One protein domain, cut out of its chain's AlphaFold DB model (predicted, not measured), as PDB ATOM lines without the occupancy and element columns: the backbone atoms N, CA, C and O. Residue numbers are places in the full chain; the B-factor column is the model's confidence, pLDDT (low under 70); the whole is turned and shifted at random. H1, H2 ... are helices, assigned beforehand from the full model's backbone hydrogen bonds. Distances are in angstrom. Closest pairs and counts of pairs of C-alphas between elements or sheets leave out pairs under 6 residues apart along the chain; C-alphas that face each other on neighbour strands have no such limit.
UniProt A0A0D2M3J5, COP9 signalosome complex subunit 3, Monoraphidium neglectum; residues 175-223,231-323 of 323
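Overview. This is residues 175 to 223 and 231 to 323 of the 323 residues of the protein "COP9 signalosome complex subunit 3" of Monoraphidium neglectum (UniProt A0A0D2M3J5). Three helices, H1, H2 and H5, make an up-and-down bundle, with H5 as the core of the domain; across H5 from H1, H6 crosses its first part and the hairpin of H7 and H8 packs on its later part by way of H7. From H8 the short H9 and H10 lead back to the beginning of H4, and little H3 lies farthest out. The printed part has 142 residues with ten named helices, H1 to H10 in that order along the chain, and no named strand; the class is all helix. The whole is compact, with a radius of gyration of the C-alphas of 15.5 A and spans of 49 by 43 by 30 A.

Arrangement. H1, residues 175 to 191, and H2, residues 195 to 207, form a helical hairpin over a tight link. They touch at a shallow tilt of 22 degrees, opposite ways, and their closest C-alphas, those of Gly 186 and Ala 198, are 4.0 A apart. H5, residues 243 to 260, completes an up-and-down bundle with H1 and H2, each helix running against the one before it in the chain. H2 and H5 touch at a shallow tilt of 28 degrees, opposite ways, with the closest C-alphas, those of Val 206 and Ala 246, 4.9 A apart. H1 and H5 only just touch, with 3 pairs of C-alphas within 8 A; the closest, those of Phe 183 and Cys 249, are 6.1 A apart. H5 is the hub and touches four helices. With residues 243 to 250 alone it touches H6, residues 273 to 282, at a steep tilt of 69.6 degrees, only just short of about perpendicular; the closest C-alphas, those of Val 247 and Val 279, are 5.2 A apart. With residues 251 to 258 alone it touches H7, residues 284 to 294, at a shallow tilt of 14 degrees, the same way, and the closest C-alphas, those of Lys 251 and Tyr 286, are 6.4 A apart. H7 and H8, residues 298 to 307, form a second helical hairpin; they touch at a shallow tilt of 9 degrees, opposite ways, and the closest C-alphas, those of Ala 292 and Leu 301, are 5.1 A apart. H9, residues 309 to 314, is near H7, with the closest C-alphas, those of Ala 285 and Ala 311, 7.2 A apart. H4, residues 231 to 239, and H10, residues 317 to 320, only just touch, with 3 pairs of C-alphas within 8 A; the closest, those of Glu 231 and Asp 318, are 7.1 A apart. H3, residues 215 to 220, touches no helix. Every O i to N i+4 pair is within hydrogen-bond range in H1, H2, H3, H5, H6, H7, H8 and H9; in H4 it is 4 of 5, and H10 is too short for such a pair.

Along the chain. H1 begins at C-alpha 175, (-28.607, -54.439, 48.796), and is 24.6 A long from first to last C-alpha. H2 measures 18.0 A, from Trp 195 to Thr 207. H3 runs from Ala 215 to Arg 220 and H4 from Glu 231 to Leu 239. H5, the longest with 18 residues, measures 25.7 A and ends at C-alpha 260, (-15.682, -46.684, 24.547). H6, from Thr 273 to Glu 282, and H8, from Arg 298 to His 307, each measure 14.2 A; H7, from Lys 284 to Gly 294, measures 15.4 A. H9 runs from Leu 309 to Leu 314, and H10 ends at C-alpha 320, (-32.240, -29.385, 33.228).

Size, cuts and confidence. The two C-alphas farthest apart, those of Gly 222 and Asn 297, are 49.2 A apart. Residues 224 to 230 are not printed, and C-alphas 223 and 231 across this cut are 14.1 A apart. The link from H5 to H6, residues 261 to 272, is long. The mean pLDDT of the printed part is 73.3, and it is under 70 in residues 209 to 223, 231 to 245 and 313 to 323. Gly 323 is the chain's last residue.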
ATOM      1  N   PRO A 175     -28.751 -54.153  50.228       78.81
ATOM      2  CA  PRO A 175     -28.607 -54.439  48.796       78.81
ATOM      3  C   PRO A 175     -28.825 -53.209  47.899       78.81
ATOM      4  O   PRO A 175     -28.184 -53.063  46.861       78.81
ATOM      5  N   THR A 176     -29.694 -52.288  48.323       80.69
ATOM      6  CA  THR A 176     -29.925 -51.009  47.637       80.69
ATOM      7  C   THR A 176     -28.685 -50.124  47.617       80.69
ATOM      8  O   THR A 176     -28.482 -49.384  46.660       80.69
ATOM      9  N   ASP A 177     -27.845 -50.197  48.648       83.12
ATOM     10  CA  ASP A 177     -26.648 -49.363  48.759       83.12
ATOM     11  C   ASP A 177     -25.558 -49.842  47.799       83.12
ATOM     12  O   ASP A 177     -24.856 -49.020  47.216       83.12
ATOM     13  N   VAL A 178     -25.479 -51.158  47.557       84.25
ATOM     14  CA  VAL A 178     -24.612 -51.751  46.526       84.25
ATOM     15  C   VAL A 178     -25.013 -51.244  45.140       84.25
ATOM     16  O   VAL A 178     -24.169 -50.779  44.378       84.25
ATOM     17  N   LEU A 179     -26.313 -51.274  44.824       83.88
ATOM     18  CA  LEU A 179     -26.825 -50.769  43.546       83.88
ATOM     19  C   LEU A 179     -26.539 -49.274  43.368       83.88
ATOM     20  O   LEU A 179     -26.088 -48.859  42.301       83.88
ATOM     21  N   LEU A 180     -26.764 -48.468  44.410       85.44
ATOM     22  CA  LEU A 180     -26.483 -47.031  44.380       85.44
ATOM     23  C   LEU A 180     -24.987 -46.737  44.245       85.44
ATOM     24  O   LEU A 180     -24.620 -45.843  43.484       85.44
ATOM     25  N   TYR A 181     -24.130 -47.498  44.929       89.06
ATOM     26  CA  TYR A 181     -22.680 -47.408  44.775       89.06
ATOM     27  C   TYR A 181     -22.266 -47.665  43.325       89.06
ATOM     28  O   TYR A 181     -21.597 -46.826  42.727       89.06
ATOM     29  N   CYS A 182     -22.723 -48.765  42.724       89.12
ATOM     30  CA  CYS A 182     -22.394 -49.099  41.342       89.12
ATOM     31  C   CYS A 182     -22.943 -48.062  40.345       89.12
ATOM     32  O   CYS A 182     -22.251 -47.656  39.409       89.12
ATOM     33  N   PHE A 183     -24.170 -47.578  40.554       88.38
ATOM     34  CA  PHE A 183     -24.789 -46.581  39.683       88.38
ATOM     35  C   PHE A 183     -24.073 -45.225  39.746       88.38
ATOM     36  O   PHE A 183     -23.620 -44.715  38.713       88.38
ATOM     37  N   TYR A 184     -23.937 -44.647  40.946       90.56
ATOM     38  CA  TYR A 184     -23.267 -43.358  41.126       90.56
ATOM     39  C   TYR A 184     -21.773 -43.458  40.832       90.56
ATOM     40  O   TYR A 184     -21.218 -42.556  40.208       90.56
ATOM     41  N   GLY A 185     -21.133 -44.570  41.192       90.75
ATOM     42  CA  GLY A 185     -19.733 -44.844  40.889       90.75
ATOM     43  C   GLY A 185     -19.482 -44.851  39.387       90.75
ATOM     44  O   GLY A 185     -18.588 -44.152  38.913       90.75
ATOM     45  N   GLY A 186     -20.337 -45.532  38.615       91.00
ATOM     46  CA  GLY A 186     -20.251 -45.521  37.158       91.00
ATOM     47  C   GLY A 186     -20.472 -44.130  36.554       91.00
ATOM     48  O   GLY A 186     -19.758 -43.735  35.634       91.00
ATOM     49  N   MET A 187     -21.394 -43.330  37.105       89.75
ATOM     50  CA  MET A 187     -21.593 -41.942  36.664       89.75
ATOM     51  C   MET A 187     -20.385 -41.042  36.945       89.75
ATOM     52  O   MET A 187     -19.990 -40.261  36.079       89.75
ATOM     53  N   VAL A 188     -19.786 -41.146  38.133       92.50
ATOM     54  CA  VAL A 188     -18.591 -40.372  38.491       92.50
ATOM     55  C   VAL A 188     -17.392 -40.812  37.647       92.50
ATOM     56  O   VAL A 188     -16.685 -39.957  37.111       92.50
ATOM     57  N   ALA A 189     -17.197 -42.119  37.452       93.31
ATOM     58  CA  ALA A 189     -16.150 -42.665  36.587       93.31
ATOM     59  C   ALA A 189     -16.308 -42.187  35.132       93.31
ATOM     60  O   ALA A 189     -15.336 -41.750  34.513       93.31
ATOM     61  N   ALA A 190     -17.537 -42.169  34.605       91.06
ATOM     62  CA  ALA A 190     -17.835 -41.601  33.291       91.06
ATOM     63  C   ALA A 190     -17.525 -40.093  33.229       91.06
ATOM     64  O   ALA A 190     -16.921 -39.631  32.260       91.06
ATOM     65  N   GLY A 191     -17.851 -39.333  34.283       89.50
ATOM     66  CA  GLY A 191     -17.479 -37.917  34.418       89.50
ATOM     67  C   GLY A 191     -15.963 -37.683  34.391       89.50
ATOM     68  O   GLY A 191     -15.496 -36.682  33.850       89.50
ATOM     69  N   ARG A 192     -15.182 -38.648  34.891       91.44
ATOM     70  CA  ARG A 192     -13.710 -38.669  34.830       91.44
ATOM     71  C   ARG A 192     -13.141 -39.281  33.547       91.44
ATOM     72  O   ARG A 192     -11.927 -39.422  33.438       91.44
ATOM     73  N   LYS A 193     -13.989 -39.659  32.582       90.81
ATOM     74  CA  LYS A 193     -13.616 -40.370  31.342       90.81
ATOM     75  C   LYS A 193     -12.979 -41.752  31.570       90.81
ATOM     76  O   LYS A 193     -12.372 -42.309  30.657       90.81
ATOM     77  N   GLN A 194     -13.143 -42.340  32.755       91.94
ATOM     78  CA  GLN A 194     -12.720 -43.707  33.068       91.94
ATOM     79  C   GLN A 194     -13.791 -44.698  32.594       91.94
ATOM     80  O   GLN A 194     -14.498 -45.320  33.387       91.94
ATOM     81  N   TRP A 195     -13.947 -44.815  31.274       91.44
ATOM     82  CA  TRP A 195     -15.043 -45.578  30.669       91.44
ATOM     83  C   TRP A 195     -15.002 -47.072  30.986       91.44
ATOM     84  O   TRP A 195     -16.052 -47.651  31.239       91.44
ATOM     85  N   ALA A 196     -13.814 -47.684  31.021       91.75
ATOM     86  CA  ALA A 196     -13.664 -49.093  31.381       91.75
ATOM     87  C   ALA A 196     -14.265 -49.376  32.770       91.75
ATOM     88  O   ALA A 196     -15.157 -50.213  32.902       91.75
ATOM     89  N   ARG A 197     -13.884 -48.571  33.769       91.31
ATOM     90  CA  ARG A 197     -14.402 -48.676  35.136       91.31
ATOM     91  C   ARG A 197     -15.897 -48.374  35.227       91.31
ATOM     92  O   ARG A 197     -16.626 -49.056  35.941       91.31
ATOM     93  N   ALA A 198     -16.378 -47.374  34.487       92.06
ATOM     94  CA  ALA A 198     -17.804 -47.058  34.446       92.06
ATOM     95  C   ALA A 198     -18.640 -48.237  33.919       92.06
ATOM     96  O   ALA A 198     -19.691 -48.554  34.475       92.06
ATOM     97  N   LEU A 199     -18.150 -48.910  32.872       91.88
ATOM     98  CA  LEU A 199     -18.801 -50.079  32.290       91.88
ATOM     99  C   LEU A 199     -18.807 -51.274  33.236       91.88
ATOM    100  O   LEU A 199     -19.831 -51.947  33.323       91.88
ATOM    101  N   GLU A 200     -17.709 -51.518  33.951       91.00
ATOM    102  CA  GLU A 200     -17.643 -52.555  34.985       91.00
ATOM    103  C   GLU A 200     -18.692 -52.324  36.074       91.00
ATOM    104  O   GLU A 200     -19.485 -53.220  36.354       91.00
ATOM    105  N   LEU A 201     -18.762 -51.109  36.628       89.94
ATOM    106  CA  LEU A 201     -19.699 -50.769  37.702       89.94
ATOM    107  C   LEU A 201     -21.161 -50.868  37.243       89.94
ATOM    108  O   LEU A 201     -21.999 -51.454  37.932       89.94
ATOM    109  N   TRP A 202     -21.498 -50.358  36.054       90.19
ATOM    110  CA  TRP A 202     -22.860 -50.502  35.530       90.19
ATOM    111  C   TRP A 202     -23.214 -51.952  35.211       90.19
ATOM    112  O   TRP A 202     -24.349 -52.361  35.456       90.19
ATOM    113  N   LEU A 203     -22.265 -52.742  34.702       89.06
ATOM    114  CA  LEU A 203     -22.486 -54.163  34.467       89.06
ATOM    115  C   LEU A 203     -22.725 -54.902  35.785       89.06
ATOM    116  O   LEU A 203     -23.691 -55.654  35.872       89.06
ATOM    117  N   GLN A 204     -21.922 -54.625  36.818       87.38
ATOM    118  CA  GLN A 204     -22.106 -55.170  38.164       87.38
ATOM    119  C   GLN A 204     -23.515 -54.878  38.698       87.38
ATOM    120  O   GLN A 204     -24.181 -55.795  39.179       87.38
ATOM    121  N   ALA A 205     -24.014 -53.648  38.533       85.25
ATOM    122  CA  ALA A 205     -25.372 -53.277  38.938       85.25
ATOM    123  C   ALA A 205     -26.468 -54.050  38.182       85.25
ATOM    124  O   ALA A 205     -27.446 -54.475  38.790       85.25
ATOM    125  N   VAL A 206     -26.311 -54.255  36.868       83.31
ATOM    126  CA  VAL A 206     -27.279 -55.016  36.051       83.31
ATOM    127  C   VAL A 206     -27.240 -56.509  36.382       83.31
ATOM    128  O   VAL A 206     -28.262 -57.191  36.320       83.31
ATOM    129  N   THR A 207     -26.064 -57.032  36.727       82.94
ATOM    130  CA  THR A 207     -25.884 -58.442  37.092       82.94
ATOM    131  C   THR A 207     -26.263 -58.760  38.530       82.94
ATOM    132  O   THR A 207     -26.469 -59.931  38.847       82.94
ATOM    133  N   ALA A 208     -26.357 -57.750  39.398       73.81
ATOM    134  CA  ALA A 208     -26.757 -57.952  40.777       73.81
ATOM    135  C   ALA A 208     -28.162 -58.581  40.811       73.81
ATOM    136  O   ALA A 208     -29.065 -58.112  40.109       73.81
ATOM    137  N   PRO A 209     -28.379 -59.647  41.602       60.44
ATOM    138  CA  PRO A 209     -29.702 -60.230  41.736       60.44
ATOM    139  C   PRO A 209     -30.652 -59.148  42.254       60.44
ATOM    140  O   PRO A 209     -30.495 -58.639  43.361       60.44
ATOM    141  N   THR A 210     -31.619 -58.764  41.421       57.31
ATOM    142  CA  THR A 210     -32.667 -57.801  41.765       57.31
ATOM    143  C   THR A 210     -33.471 -58.369  42.928       57.31
ATOM    144  O   THR A 210     -34.354 -59.210  42.728       57.31
ATOM    145  N   TYR A 211     -33.134 -57.963  44.149       51.75
ATOM    146  CA  TYR A 211     -33.887 -58.343  45.332       51.75
ATOM    147  C   TYR A 211     -35.244 -57.646  45.292       51.75
ATOM    148  O   TYR A 211     -35.341 -56.445  45.054       51.75
ATOM    149  N   VAL A 212     -36.302 -58.429  45.499       42.28
ATOM    150  CA  VAL A 212     -37.671 -57.929  45.614       42.28
ATOM    151  C   VAL A 212     -37.705 -56.897  46.740       42.28
ATOM    152  O   VAL A 212     -37.392 -57.212  47.888       42.28
ATOM    153  N   GLY A 213     -38.073 -55.659  46.411       42.88
ATOM    154  CA  GLY A 213     -38.395 -54.655  47.413       42.88
ATOM    155  C   GLY A 213     -39.599 -55.125  48.225       42.88
ATOM    156  O   GLY A 213     -40.732 -55.041  47.760       42.88
ATOM    157  N   ASN A 214     -39.370 -55.629  49.437       29.91
ATOM    158  CA  ASN A 214     -40.453 -55.797  50.400       29.91
ATOM    159  C   ASN A 214     -41.003 -54.406  50.761       29.91
ATOM    160  O   ASN A 214     -40.255 -53.433  50.844       29.91
ATOM    161  N   ALA A 215     -42.299 -54.295  51.059       33.41
ATOM    162  CA  ALA A 215     -42.917 -53.038  51.514       33.41
ATOM    163  C   ALA A 215     -42.168 -52.383  52.706       33.41
ATOM    164  O   ALA A 215     -42.218 -51.170  52.896       33.41
ATOM    165  N   ILE A 216     -41.395 -53.176  53.456       35.34
ATOM    166  CA  ILE A 216     -40.555 -52.772  54.590       35.34
ATOM    167  C   ILE A 216     -39.289 -51.994  54.158       35.34
ATOM    168  O   ILE A 216     -38.919 -51.030  54.829       35.34
ATOM    169  N   THR A 217     -38.635 -52.325  53.031       34.59
ATOM    170  CA  THR A 217     -37.496 -51.526  52.514       34.59
ATOM    171  C   THR A 217     -37.952 -50.169  51.982       34.59
ATOM    172  O   THR A 217     -37.216 -49.191  52.103       34.59
ATOM    173  N   ARG A 218     -39.195 -50.074  51.489       33.22
ATOM    174  CA  ARG A 218     -39.836 -48.804  51.108       33.22
ATOM    175  C   ARG A 218     -40.152 -47.925  52.328       33.22
ATOM    176  O   ARG A 218     -40.056 -46.709  52.230       33.22
ATOM    177  N   ALA A 219     -40.463 -48.538  53.476       27.55
ATOM    178  CA  ALA A 219     -40.760 -47.850  54.736       27.55
ATOM    179  C   ALA A 219     -39.509 -47.388  55.514       27.55
ATOM    180  O   ALA A 219     -39.563 -46.357  56.182       27.55
ATOM    181  N   ARG A 220     -38.371 -48.099  55.414       33.16
ATOM    182  CA  ARG A 220     -37.104 -47.707  56.075       33.16
ATOM    183  C   ARG A 220     -36.496 -46.409  55.532       33.16
ATOM    184  O   ARG A 220     -35.788 -45.723  56.260       33.16
ATOM    185  N   ARG A 221     -36.785 -46.047  54.280       40.88
ATOM    186  CA  ARG A 221     -36.509 -44.713  53.723       40.88
ATOM    187  C   ARG A 221     -37.744 -43.839  53.935       40.88
ATOM    188  O   ARG A 221     -38.535 -43.623  53.023       40.88
ATOM    189  N   GLY A 222     -37.947 -43.427  55.185       33.09
ATOM    190  CA  GLY A 222     -39.105 -42.646  55.603       33.09
ATOM    191  C   GLY A 222     -39.345 -41.414  54.725       33.09
ATOM    192  O   GLY A 222     -38.451 -40.606  54.511       33.09
ATOM    193  N   ARG A 223     -40.572 -41.323  54.209       33.34
ATOM    194  CA  ARG A 223     -41.461 -40.151  54.215       33.34
ATOM    195  C   ARG A 223     -40.772 -38.775  54.367       33.34
ATOM    196  O   ARG A 223     -40.936 -38.109  55.378       33.34
ATOM    197  N   GLU A 231     -34.574 -33.390  43.443       36.50
ATOM    198  CA  GLU A 231     -35.076 -34.682  42.947       36.50
ATOM    199  C   GLU A 231     -33.995 -35.770  42.798       36.50
ATOM    200  O   GLU A 231     -34.290 -36.964  42.889       36.50
ATOM    201  N   VAL A 232     -32.721 -35.381  42.678       37.47
ATOM    202  CA  VAL A 232     -31.574 -36.281  42.463       37.47
ATOM    203  C   VAL A 232     -31.343 -37.254  43.631       37.47
ATOM    204  O   VAL A 232     -30.786 -38.328  43.428       37.47
ATOM    205  N   GLY A 233     -31.767 -36.935  44.858       36.00
ATOM    206  CA  GLY A 233     -31.621 -37.857  45.996       36.00
ATOM    207  C   GLY A 233     -32.812 -38.773  46.234       36.00
ATOM    208  O   GLY A 233     -32.642 -39.973  46.469       36.00
ATOM    209  N   GLY A 234     -34.022 -38.224  46.137       38.69
ATOM    210  CA  GLY A 234     -35.251 -38.957  46.428       38.69
ATOM    211  C   GLY A 234     -35.675 -39.905  45.307       38.69
ATOM    212  O   GLY A 234     -36.126 -41.014  45.586       38.69
ATOM    213  N   VAL A 235     -35.525 -39.499  44.041       40.56
ATOM    214  CA  VAL A 235     -36.016 -40.266  42.881       40.56
ATOM    215  C   VAL A 235     -35.162 -41.511  42.648       40.56
ATOM    216  O   VAL A 235     -35.688 -42.623  42.600       40.56
ATOM    217  N   TRP A 236     -33.838 -41.361  42.629       44.72
ATOM    218  CA  TRP A 236     -32.901 -42.474  42.440       44.72
ATOM    219  C   TRP A 236     -32.877 -43.433  43.629       44.72
ATOM    220  O   TRP A 236     -32.736 -44.640  43.455       44.72
ATOM    221  N   GLY A 237     -33.112 -42.920  44.839       45.31
ATOM    222  CA  GLY A 237     -33.271 -43.760  46.016       45.31
ATOM    223  C   GLY A 237     -34.526 -44.645  45.996       45.31
ATOM    224  O   GLY A 237     -34.514 -45.716  46.608       45.31
ATOM    225  N   ARG A 238     -35.584 -44.222  45.291       45.12
ATOM    226  CA  ARG A 238     -36.805 -45.010  45.060       45.12
ATOM    227  C   ARG A 238     -36.639 -45.996  43.896       45.12
ATOM    228  O   ARG A 238     -37.036 -47.144  44.047       45.12
ATOM    229  N   LEU A 239     -35.977 -45.581  42.811       43.75
ATOM    230  CA  LEU A 239     -35.648 -46.425  41.647       43.75
ATOM    231  C   LEU A 239     -34.611 -47.519  41.957       43.75
ATOM    232  O   LEU A 239     -34.602 -48.575  41.346       43.75
ATOM    233  N   ALA A 240     -33.717 -47.316  42.926       44.88
ATOM    234  CA  ALA A 240     -32.751 -48.351  43.306       44.88
ATOM    235  C   ALA A 240     -33.384 -49.555  44.034       44.88
ATOM    236  O   ALA A 240     -32.711 -50.564  44.231       44.88
ATOM    237  N   ALA A 241     -34.651 -49.455  44.460       47.09
ATOM    238  CA  ALA A 241     -35.372 -50.525  45.156       47.09
ATOM    239  C   ALA A 241     -36.245 -51.391  44.224       47.09
ATOM    240  O   ALA A 241     -36.829 -52.373  44.687       47.09
ATOM    241  N   ASP A 242     -36.345 -51.041  42.937       52.06
ATOM    242  CA  ASP A 242     -37.120 -51.765  41.931       52.06
ATOM    243  C   ASP A 242     -36.253 -52.196  40.731       52.06
ATOM    244  O   ASP A 242     -35.055 -51.912  40.644       52.06
ATOM    245  N   ALA A 243     -36.854 -52.933  39.790       58.94
ATOM    246  CA  ALA A 243     -36.186 -53.320  38.545       58.94
ATOM    247  C   ALA A 243     -35.748 -52.102  37.695       58.94
ATOM    248  O   ALA A 243     -34.879 -52.244  36.831       58.94
ATOM    249  N   GLY A 244     -36.287 -50.908  37.968       65.19
ATOM    250  CA  GLY A 244     -35.958 -49.656  37.292       65.19
ATOM    251  C   GLY A 244     -34.515 -49.206  37.525       65.19
ATOM    252  O   GLY A 244     -33.891 -48.653  36.615       65.19
ATOM    253  N   GLY A 245     -33.922 -49.520  38.682       68.94
ATOM    254  CA  GLY A 245     -32.505 -49.260  38.955       68.94
ATOM    255  C   GLY A 245     -31.567 -50.008  37.998       68.94
ATOM    256  O   GLY A 245     -30.633 -49.419  37.444       68.94
ATOM    257  N   ALA A 246     -31.859 -51.283  37.724       74.50
ATOM    258  CA  ALA A 246     -31.105 -52.089  36.762       74.50
ATOM    259  C   ALA A 246     -31.287 -51.570  35.326       74.50
ATOM    260  O   ALA A 246     -30.316 -51.460  34.576       74.50
ATOM    261  N   VAL A 247     -32.508 -51.168  34.954       79.56
ATOM    262  CA  VAL A 247     -32.802 -50.562  33.646       79.56
ATOM    263  C   VAL A 247     -32.013 -49.266  33.444       79.56
ATOM    264  O   VAL A 247     -31.435 -49.055  32.376       79.56
ATOM    265  N   ALA A 248     -31.943 -48.398  34.453       81.06
ATOM    266  CA  ALA A 248     -31.176 -47.160  34.370       81.06
ATOM    267  C   ALA A 248     -29.672 -47.418  34.188       81.06
ATOM    268  O   ALA A 248     -29.048 -46.797  33.324       81.06
ATOM    269  N   CYS A 249     -29.106 -48.368  34.941       84.88
ATOM    270  CA  CYS A 249     -27.716 -48.796  34.772       84.88
ATOM    271  C   CYS A 249     -27.474 -49.344  33.362       84.88
ATOM    272  O   CYS A 249     -26.504 -48.960  32.712       84.88
ATOM    273  N   TYR A 250     -28.388 -50.172  32.846       86.75
ATOM    274  CA  TYR A 250     -28.274 -50.740  31.506       86.75
ATOM    275  C   TYR A 250     -28.315 -49.674  30.405       86.75
ATOM    276  O   TYR A 250     -27.477 -49.680  29.503       86.75
ATOM    277  N   LYS A 251     -29.232 -48.703  30.500       88.19
ATOM    278  CA  LYS A 251     -29.301 -47.563  29.570       88.19
ATOM    279  C   LYS A 251     -27.959 -46.820  29.505       88.19
ATOM    280  O   LYS A 251     -27.493 -46.483  28.415       88.19
ATOM    281  N   LYS A 252     -27.301 -46.602  30.653       89.44
ATOM    282  CA  LYS A 252     -25.963 -45.985  30.717       89.44
ATOM    283  C   LYS A 252     -24.865 -46.907  30.181       89.44
ATOM    284  O   LYS A 252     -24.020 -46.439  29.424       89.44
ATOM    285  N   TYR A 253     -24.921 -48.201  30.492       89.75
ATOM    286  CA  TYR A 253     -23.991 -49.213  29.987       89.75
ATOM    287  C   TYR A 253     -23.977 -49.285  28.458       89.75
ATOM    288  O   TYR A 253     -22.900 -49.307  27.861       89.75
ATOM    289  N   VAL A 254     -25.149 -49.250  27.810       89.19
ATOM    290  CA  VAL A 254     -25.246 -49.231  26.343       89.19
ATOM    291  C   VAL A 254     -24.533 -48.006  25.778       89.19
ATOM    292  O   VAL A 254     -23.637 -48.150  24.950       89.19
ATOM    293  N   LEU A 255     -24.870 -46.807  26.263       89.94
ATOM    294  CA  LEU A 255     -24.247 -45.569  25.785       89.94
ATOM    295  C   LEU A 255     -22.732 -45.553  26.025       89.94
ATOM    296  O   LEU A 255     -21.974 -45.217  25.120       89.94
ATOM    297  N   GLY A 256     -22.286 -45.951  27.218       89.44
ATOM    298  CA  GLY A 256     -20.864 -46.039  27.541       89.44
ATOM    299  C   GLY A 256     -20.118 -47.033  26.652       89.44
ATOM    300  O   GLY A 256     -18.997 -46.753  26.237       89.44
ATOM    301  N   SER A 257     -20.743 -48.164  26.310       89.38
ATOM    302  CA  SER A 257     -20.132 -49.192  25.458       89.38
ATOM    303  C   SER A 257     -19.982 -48.679  24.028       89.38
ATOM    304  O   SER A 257     -18.924 -48.819  23.423       89.38
ATOM    305  N   LEU A 258     -21.000 -47.992  23.504       89.44
ATOM    306  CA  LEU A 258     -20.916 -47.359  22.187       89.44
ATOM    307  C   LEU A 258     -19.829 -46.273  22.135       89.44
ATOM    308  O   LEU A 258     -19.153 -46.149  21.121       89.44
ATOM    309  N   ILE A 259     -19.621 -45.521  23.222       89.44
ATOM    310  CA  ILE A 259     -18.575 -44.486  23.302       89.44
ATOM    311  C   ILE A 259     -17.172 -45.099  23.410       89.44
ATOM    312  O   ILE A 259     -16.240 -44.599  22.787       89.44
ATOM    313  N   HIS A 260     -17.002 -46.147  24.219       90.12
ATOM    314  CA  HIS A 260     -15.682 -46.684  24.547       90.12
ATOM    315  C   HIS A 260     -15.208 -47.780  23.591       90.12
ATOM    316  O   HIS A 260     -14.076 -47.730  23.119       90.12
ATOM    317  N   THR A 261     -16.054 -48.776  23.325       86.56
ATOM    318  CA  THR A 261     -15.715 -49.962  22.523       86.56
ATOM    319  C   THR A 261     -16.312 -49.923  21.119       86.56
ATOM    320  O   THR A 261     -15.994 -50.790  20.307       86.56
ATOM    321  N   GLY A 262     -17.216 -48.979  20.829       84.94
ATOM    322  CA  GLY A 262     -17.923 -48.889  19.545       84.94
ATOM    323  C   GLY A 262     -18.876 -50.060  19.271       84.94
ATOM    324  O   GLY A 262     -19.436 -50.172  18.185       84.94
ATOM    325  N   SER A 263     -19.065 -50.949  20.246       84.69
ATOM    326  CA  SER A 263     -19.896 -52.146  20.137       84.69
ATOM    327  C   SER A 263     -20.505 -52.493  21.491       84.69
ATOM    328  O   SER A 263     -19.894 -52.272  22.540       84.69
ATOM    329  N   LEU A 264     -21.727 -53.026  21.471       86.12
ATOM    330  CA  LEU A 264     -22.426 -53.470  22.670       86.12
ATOM    331  C   LEU A 264     -22.036 -54.914  22.991       86.12
ATOM    332  O   LEU A 264     -22.295 -55.820  22.200       86.12
ATOM    333  N   ARG A 265     -21.464 -55.144  24.176       81.88
ATOM    334  CA  ARG A 265     -21.268 -56.506  24.683       81.88
ATOM    335  C   ARG A 265     -22.594 -57.069  25.203       81.88
ATOM    336  O   ARG A 265     -23.254 -56.386  25.990       81.88
ATOM    337  N   PRO A 266     -22.979 -58.294  24.800       81.75
ATOM    338  CA  PRO A 266     -24.207 -58.910  25.276       81.75
ATOM    339  C   PRO A 266     -24.142 -59.142  26.785       81.75
ATOM    340  O   PRO A 266     -23.080 -59.419  27.345       81.75
ATOM    341  N   LEU A 267     -25.298 -59.050  27.439       82.38
ATOM    342  CA  LEU A 267     -25.396 -59.300  28.870       82.38
ATOM    343  C   LEU A 267     -25.030 -60.756  29.210       82.38
ATOM    344  O   LEU A 267     -25.485 -61.675  28.514       82.38
ATOM    345  N   PRO A 268     -24.286 -60.992  30.307       84.25
ATOM    346  CA  PRO A 268     -23.961 -62.337  30.758       84.25
ATOM    347  C   PRO A 268     -25.204 -63.205  30.990       84.25
ATOM    348  O   PRO A 268     -26.284 -62.719  31.338       84.25
ATOM    349  N   ARG A 269     -25.057 -64.523  30.819       81.06
ATOM    350  CA  ARG A 269     -26.174 -65.482  30.936       81.06
ATOM    351  C   ARG A 269     -26.772 -65.562  32.344       81.06
ATOM    352  O   ARG A 269     -27.928 -65.933  32.474       81.06
ATOM    353  N   PHE A 270     -26.002 -65.198  33.364       82.00
ATOM    354  CA  PHE A 270     -26.417 -65.237  34.768       82.00
ATOM    355  C   PHE A 270     -27.224 -64.009  35.223       82.00
ATOM    356  O   PHE A 270     -27.644 -63.957  36.375       82.00
ATOM    357  N   VAL A 271     -27.461 -63.019  34.349       82.19
ATOM    358  CA  VAL A 271     -28.377 -61.907  34.656       82.19
ATOM    359  C   VAL A 271     -29.780 -62.460  34.912       82.19
ATOM    360  O   VAL A 271     -30.262 -63.296  34.146       82.19
ATOM    361  N   SER A 272     -30.447 -61.976  35.962       80.31
ATOM    362  CA  SER A 272     -31.774 -62.469  36.342       80.31
ATOM    363  C   SER A 272     -32.786 -62.312  35.197       80.31
ATOM    364  O   SER A 272     -32.807 -61.299  34.493       80.31
ATOM    365  N   THR A 273     -33.667 -63.302  35.019       80.44
ATOM    366  CA  THR A 273     -34.695 -63.278  33.962       80.44
ATOM    367  C   THR A 273     -35.573 -62.034  34.055       80.44
ATOM    368  O   THR A 273     -35.914 -61.443  33.036       80.44
ATOM    369  N   ARG A 274     -35.886 -61.589  35.279       75.56
ATOM    370  CA  ARG A 274     -36.656 -60.363  35.524       75.56
ATOM    371  C   ARG A 274     -35.908 -59.105  35.094       75.56
ATOM    372  O   ARG A 274     -36.499 -58.275  34.415       75.56
ATOM    373  N   ALA A 275     -34.630 -58.965  35.453       74.44
ATOM    374  CA  ALA A 275     -33.827 -57.821  35.025       74.44
ATOM    375  C   ALA A 275     -33.706 -57.784  33.497       74.44
ATOM    376  O   ALA A 275     -33.859 -56.726  32.896       74.44
ATOM    377  N   ARG A 276     -33.518 -58.948  32.865       81.19
ATOM    378  CA  ARG A 276     -33.490 -59.075  31.405       81.19
ATOM    379  C   ARG A 276     -34.819 -58.652  30.769       81.19
ATOM    380  O   ARG A 276     -34.811 -57.802  29.893       81.19
ATOM    381  N   GLN A 277     -35.949 -59.154  31.268       82.56
ATOM    382  CA  GLN A 277     -37.279 -58.768  30.783       82.56
ATOM    383  C   GLN A 277     -37.560 -57.266  30.945       82.56
ATOM    384  O   GLN A 277     -38.099 -56.657  30.026       82.56
ATOM    385  N   ALA A 278     -37.179 -56.664  32.078       78.44
ATOM    386  CA  ALA A 278     -37.346 -55.230  32.326       78.44
ATOM    387  C   ALA A 278     -36.460 -54.375  31.402       78.44
ATOM    388  O   ALA A 278     -36.885 -53.353  30.869       78.44
ATOM    389  N   VAL A 279     -35.223 -54.813  31.168       81.88
ATOM    390  CA  VAL A 279     -34.322 -54.179  30.202       81.88
ATOM    391  C   VAL A 279     -34.895 -54.268  28.785       81.88
ATOM    392  O   VAL A 279     -34.944 -53.257  28.083       81.88
ATOM    393  N   ASP A 280     -35.379 -55.440  28.378       82.19
ATOM    394  CA  ASP A 280     -35.934 -55.662  27.042       82.19
ATOM    395  C   ASP A 280     -37.243 -54.888  26.818       82.19
ATOM    396  O   ASP A 280     -37.540 -54.482  25.691       82.19
ATOM    397  N   SER A 281     -38.036 -54.642  27.867       82.19
ATOM    398  CA  SER A 281     -39.260 -53.843  27.773       82.19
ATOM    399  C   SER A 281     -38.979 -52.337  27.753       82.19
ATOM    400  O   SER A 281     -39.548 -51.632  26.918       82.19
ATOM    401  N   GLU A 282     -38.094 -51.841  28.623       79.19
ATOM    402  CA  GLU A 282     -37.919 -50.404  28.892       79.19
ATOM    403  C   GLU A 282     -36.702 -49.754  28.213       79.19
ATOM    404  O   GLU A 282     -36.603 -48.521  28.168       79.19
ATOM    405  N   ALA A 283     -35.748 -50.539  27.703       83.31
ATOM    406  CA  ALA A 283     -34.534 -50.042  27.049       83.31
ATOM    407  C   ALA A 283     -34.501 -50.302  25.529       83.31
ATOM    408  O   ALA A 283     -33.438 -50.185  24.916       83.31
ATOM    409  N   LYS A 284     -35.654 -50.575  24.896       85.31
ATOM    410  CA  LYS A 284     -35.772 -50.827  23.441       85.31
ATOM    411  C   LYS A 284     -35.111 -49.746  22.584       85.31
ATOM    412  O   LYS A 284     -34.290 -50.062  21.731       85.31
ATOM    413  N   ALA A 285     -35.370 -48.473  22.889       87.19
ATOM    414  CA  ALA A 285     -34.766 -47.336  22.191       87.19
ATOM    415  C   ALA A 285     -33.223 -47.350  22.226       87.19
ATOM    416  O   ALA A 285     -32.565 -46.969  21.261       87.19
ATOM    417  N   TYR A 286     -32.629 -47.820  23.329       87.94
ATOM    418  CA  TYR A 286     -31.175 -47.915  23.489       87.94
ATOM    419  C   TYR A 286     -30.608 -49.116  22.720       87.94
ATOM    420  O   TYR A 286     -29.537 -49.011  22.126       87.94
ATOM    421  N   ALA A 287     -31.334 -50.236  22.674       86.56
ATOM    422  CA  ALA A 287     -30.965 -51.392  21.859       86.56
ATOM    423  C   ALA A 287     -31.033 -51.075  20.350       86.56
ATOM    424  O   ALA A 287     -30.106 -51.390  19.603       86.56
ATOM    425  N   GLU A 288     -32.081 -50.381  19.898       87.75
ATOM    426  CA  GLU A 288     -32.206 -49.903  18.514       87.75
ATOM    427  C   GLU A 288     -31.089 -48.921  18.148       87.75
ATOM    428  O   GLU A 288     -30.496 -49.021  17.074       87.75
ATOM    429  N   LEU A 289     -30.722 -48.023  19.065       88.88
ATOM    430  CA  LEU A 289     -29.576 -47.137  18.878       88.88
ATOM    431  C   LEU A 289     -28.267 -47.926  18.714       88.88
ATOM    432  O   LEU A 289     -27.478 -47.621  17.823       88.88
ATOM    433  N   ALA A 290     -28.046 -48.960  19.531       87.94
ATOM    434  CA  ALA A 290     -26.854 -49.800  19.445       87.94
ATOM    435  C   ALA A 290     -26.774 -50.577  18.120       87.94
ATOM    436  O   ALA A 290     -25.707 -50.647  17.509       87.94
ATOM    437  N   THR A 291     -27.898 -51.111  17.635       88.69
ATOM    438  CA  THR A 291     -27.948 -51.794  16.329       88.69
ATOM    439  C   THR A 291     -27.743 -50.830  15.160       88.69
ATOM    440  O   THR A 291     -27.020 -51.152  14.217       88.69
ATOM    441  N   ALA A 292     -28.311 -49.621  15.223       88.19
ATOM    442  CA  ALA A 292     -28.064 -48.577  14.233       88.19
ATOM    443  C   ALA A 292     -26.590 -48.145  14.225       88.19
ATOM    444  O   ALA A 292     -26.008 -47.991  13.151       88.19
ATOM    445  N   TYR A 293     -25.963 -48.024  15.398       88.00
ATOM    446  CA  TYR A 293     -24.540 -47.706  15.522       88.00
ATOM    447  C   TYR A 293     -23.657 -48.787  14.880       88.00
ATOM    448  O   TYR A 293     -22.780 -48.468  14.082       88.00
ATOM    449  N   GLY A 294     -23.956 -50.068  15.131       87.38
ATOM    450  CA  GLY A 294     -23.242 -51.198  14.525       87.38
ATOM    451  C   GLY A 294     -23.397 -51.318  13.002       87.38
ATOM    452  O   GLY A 294     -22.617 -52.013  12.363       87.38
ATOM    453  N   SER A 295     -24.371 -50.625  12.397       86.69
ATOM    454  CA  SER A 295     -24.533 -50.577  10.937       86.69
ATOM    455  C   SER A 295     -23.595 -49.586  10.236       86.69
ATOM    456  O   SER A 295     -23.629 -49.492   9.011       86.69
ATOM    457  N   PHE A 296     -22.805 -48.816  10.998       85.06
ATOM    458  CA  PHE A 296     -21.876 -47.779  10.519       85.06
ATOM    459  C   PHE A 296     -22.498 -46.730   9.572       85.06
ATOM    460  O   PHE A 296     -21.789 -45.961   8.924       85.06
ATOM    461  N   ASN A 297     -23.831 -46.639   9.526       89.94
ATOM    462  CA  ASN A 297     -24.562 -45.678   8.710       89.94
ATOM    463  C   ASN A 297     -24.988 -44.470   9.559       89.94
ATOM    464  O   ASN A 297     -25.884 -44.555  10.407       89.94
ATOM    465  N   ARG A 298     -24.356 -43.321   9.296       87.31
ATOM    466  CA  ARG A 298     -24.577 -42.069  10.040       87.31
ATOM    467  C   ARG A 298     -26.003 -41.534   9.902       87.31
ATOM    468  O   ARG A 298     -26.543 -41.021  10.878       87.31
ATOM    469  N   GLU A 299     -26.626 -41.667   8.733       88.81
ATOM    470  CA  GLU A 299     -28.004 -41.207   8.517       88.81
ATOM    471  C   GLU A 299     -29.008 -42.071   9.269       88.81
ATOM    472  O   GLU A 299     -29.925 -41.552   9.903       88.81
ATOM    473  N   ARG A 300     -28.809 -43.394   9.245       88.06
ATOM    474  CA  ARG A 300     -29.645 -44.328  10.001       88.06
ATOM    475  C   ARG A 300     -29.555 -44.048  11.498       88.06
ATOM    476  O   ARG A 300     -30.587 -43.959  12.156       88.06
ATOM    477  N   LEU A 301     -28.341 -43.865  12.018       87.94
ATOM    478  CA  LEU A 301     -28.128 -43.518  13.422       87.94
ATOM    479  C   LEU A 301     -28.824 -42.200  13.786       87.94
ATOM    480  O   LEU A 301     -29.502 -42.134  14.809       87.94
ATOM    481  N   ARG A 302     -28.706 -41.174  12.933       88.50
ATOM    482  CA  ARG A 302     -29.357 -39.877  13.140       88.50
ATOM    483  C   ARG A 302     -30.881 -39.997  13.178       88.50
ATOM    484  O   ARG A 302     -31.486 -39.510  14.125       88.50
ATOM    485  N   LYS A 303     -31.488 -40.698  12.214       91.19
ATOM    486  CA  LYS A 303     -32.945 -40.919  12.167       91.19
ATOM    487  C   LYS A 303     -33.457 -41.645  13.413       91.19
ATOM    488  O   LYS A 303     -34.460 -41.237  13.987       91.19
ATOM    489  N   VAL A 304     -32.750 -42.686  13.863       89.94
ATOM    490  CA  VAL A 304     -33.104 -43.429  15.089       89.94
ATOM    491  C   VAL A 304     -32.956 -42.546  16.334       89.94
ATOM    492  O   VAL A 304     -33.813 -42.579  17.216       89.94
ATOM    493  N   ALA A 305     -31.904 -41.725  16.397       87.12
ATOM    494  CA  ALA A 305     -31.686 -40.796  17.502       87.12
ATOM    495  C   ALA A 305     -32.761 -39.696  17.577       87.12
ATOM    496  O   ALA A 305     -33.211 -39.362  18.671       87.12
ATOM    497  N   GLU A 306     -33.186 -39.157  16.430       89.25
ATOM    498  CA  GLU A 306     -34.254 -38.155  16.329       89.25
ATOM    499  C   GLU A 306     -35.626 -38.754  16.672       89.25
ATOM    500  O   GLU A 306     -36.386 -38.150  17.427       89.25
ATOM    501  N   HIS A 307     -35.917 -39.972  16.204       90.31
ATOM    502  CA  HIS A 307     -37.160 -40.682  16.513       90.31
ATOM    503  C   HIS A 307     -37.330 -40.942  18.019       90.31
ATOM    504  O   HIS A 307     -38.391 -40.696  18.589       90.31
ATOM    505  N   HIS A 308     -36.269 -41.402  18.688       88.19
ATOM    506  CA  HIS A 308     -36.294 -41.722  20.122       88.19
ATOM    507  C   HIS A 308     -35.852 -40.565  21.024       88.19
ATOM    508  O   HIS A 308     -35.620 -40.758  22.221       88.19
ATOM    509  N   LEU A 309     -35.765 -39.345  20.487       82.38
ATOM    510  CA  LEU A 309     -35.332 -38.161  21.229       82.38
ATOM    511  C   LEU A 309     -36.094 -37.954  22.557       82.38
ATOM    512  O   LEU A 309     -35.421 -37.693  23.559       82.38
ATOM    513  N   PRO A 310     -37.430 -38.147  22.647       79.12
ATOM    514  CA  PRO A 310     -38.157 -38.026  23.914       79.12
ATOM    515  C   PRO A 310     -37.687 -39.030  24.976       79.12
ATOM    516  O   PRO A 310     -37.552 -38.676  26.144       79.12
ATOM    517  N   ALA A 311     -37.355 -40.263  24.582       76.75
ATOM    518  CA  ALA A 311     -36.868 -41.297  25.497       76.75
ATOM    519  C   ALA A 311     -35.451 -40.997  26.022       76.75
ATOM    520  O   ALA A 311     -35.109 -41.347  27.155       76.75
ATOM    521  N   PHE A 312     -34.624 -40.315  25.222       76.81
ATOM    522  CA  PHE A 312     -33.299 -39.851  25.642       76.81
ATOM    523  C   PHE A 312     -33.366 -38.563  26.471       76.81
ATOM    524  O   PHE A 312     -32.571 -38.380  27.395       76.81
ATOM    525  N   GLN A 313     -34.325 -37.683  26.172       66.31
ATOM    526  CA  GLN A 313     -34.557 -36.438  26.901       66.31
ATOM    527  C   GLN A 313     -35.248 -36.657  28.245       66.31
ATOM    528  O   GLN A 313     -34.886 -35.959  29.182       66.31
ATOM    529  N   LEU A 314     -36.128 -37.652  28.410       53.12
ATOM    530  CA  LEU A 314     -36.594 -38.060  29.745       53.12
ATOM    531  C   LEU A 314     -35.415 -38.468  30.646       53.12
ATOM    532  O   LEU A 314     -35.425 -38.190  31.836       53.12
ATOM    533  N   GLY A 315     -34.346 -39.029  30.068       47.69
ATOM    534  CA  GLY A 315     -33.093 -39.301  30.779       47.69
ATOM    535  C   GLY A 315     -32.240 -38.063  31.114       47.69
ATOM    536  O   GLY A 315     -31.273 -38.196  31.864       47.69
ATOM    537  N   LYS A 316     -32.568 -36.884  30.557       39.50
ATOM    538  CA  LYS A 316     -32.001 -35.555  30.882       39.50
ATOM    539  C   LYS A 316     -32.976 -34.656  31.671       39.50
ATOM    540  O   LYS A 316     -32.541 -33.672  32.263       39.50
ATOM    541  N   GLY A 317     -34.274 -34.970  31.666       30.75
ATOM    542  CA  GLY A 317     -35.370 -34.110  32.130       30.75
ATOM    543  C   GLY A 317     -35.311 -33.722  33.606       30.75
ATOM    544  O   GLY A 317     -35.740 -32.623  33.939       30.75
ATOM    545  N   ASP A 318     -34.682 -34.544  34.447       35.66
ATOM    546  CA  ASP A 318     -34.537 -34.285  35.889       35.66
ATOM    547  C   ASP A 318     -33.311 -33.426  36.246       35.66
ATOM    548  O   ASP A 318     -33.113 -33.073  37.403       35.66
ATOM    549  N   SER A 319     -32.441 -33.097  35.281       33.62
ATOM    550  CA  SER A 319     -31.227 -32.292  35.538       33.62
ATOM    551  C   SER A 319     -31.249 -30.905  34.895       33.62
ATOM    552  O   SER A 319     -30.345 -30.116  35.148       33.62
ATOM    553  N   GLN A 320     -32.243 -30.602  34.052       26.27
ATOM    554  CA  GLN A 320     -32.240 -29.385  33.228       26.27
ATOM    555  C   GLN A 320     -33.521 -28.541  33.336       26.27
ATOM    556  O   GLN A 320     -33.593 -27.464  32.748       26.27
ATOM    557  N   ARG A 321     -34.504 -28.959  34.146       25.83
ATOM    558  CA  ARG A 321     -35.590 -28.079  34.608       25.83
ATOM    559  C   ARG A 321     -35.178 -27.379  35.900       25.83
ATOM    560  O   ARG A 321     -35.599 -27.796  36.971       25.83
ATOM    561  N   ARG A 322     -34.355 -26.339  35.753       27.66
ATOM    562  CA  ARG A 322     -34.168 -25.156  36.624       27.66
ATOM    563  C   ARG A 322     -32.711 -24.710  36.502       27.66
ATOM    564  O   ARG A 322     -31.813 -25.310  37.090       27.66
ATOM    565  N   GLY A 323     -32.507 -23.708  35.647       29.14
ATOM    566  CA  GLY A 323     -31.502 -22.688  35.932       29.14
ATOM    567  C   GLY A 323     -31.943 -21.832  37.112       29.14
ATOM    568  O   GLY A 323     -33.108 -21.997  37.551       29.14
TER     569      GLY A 323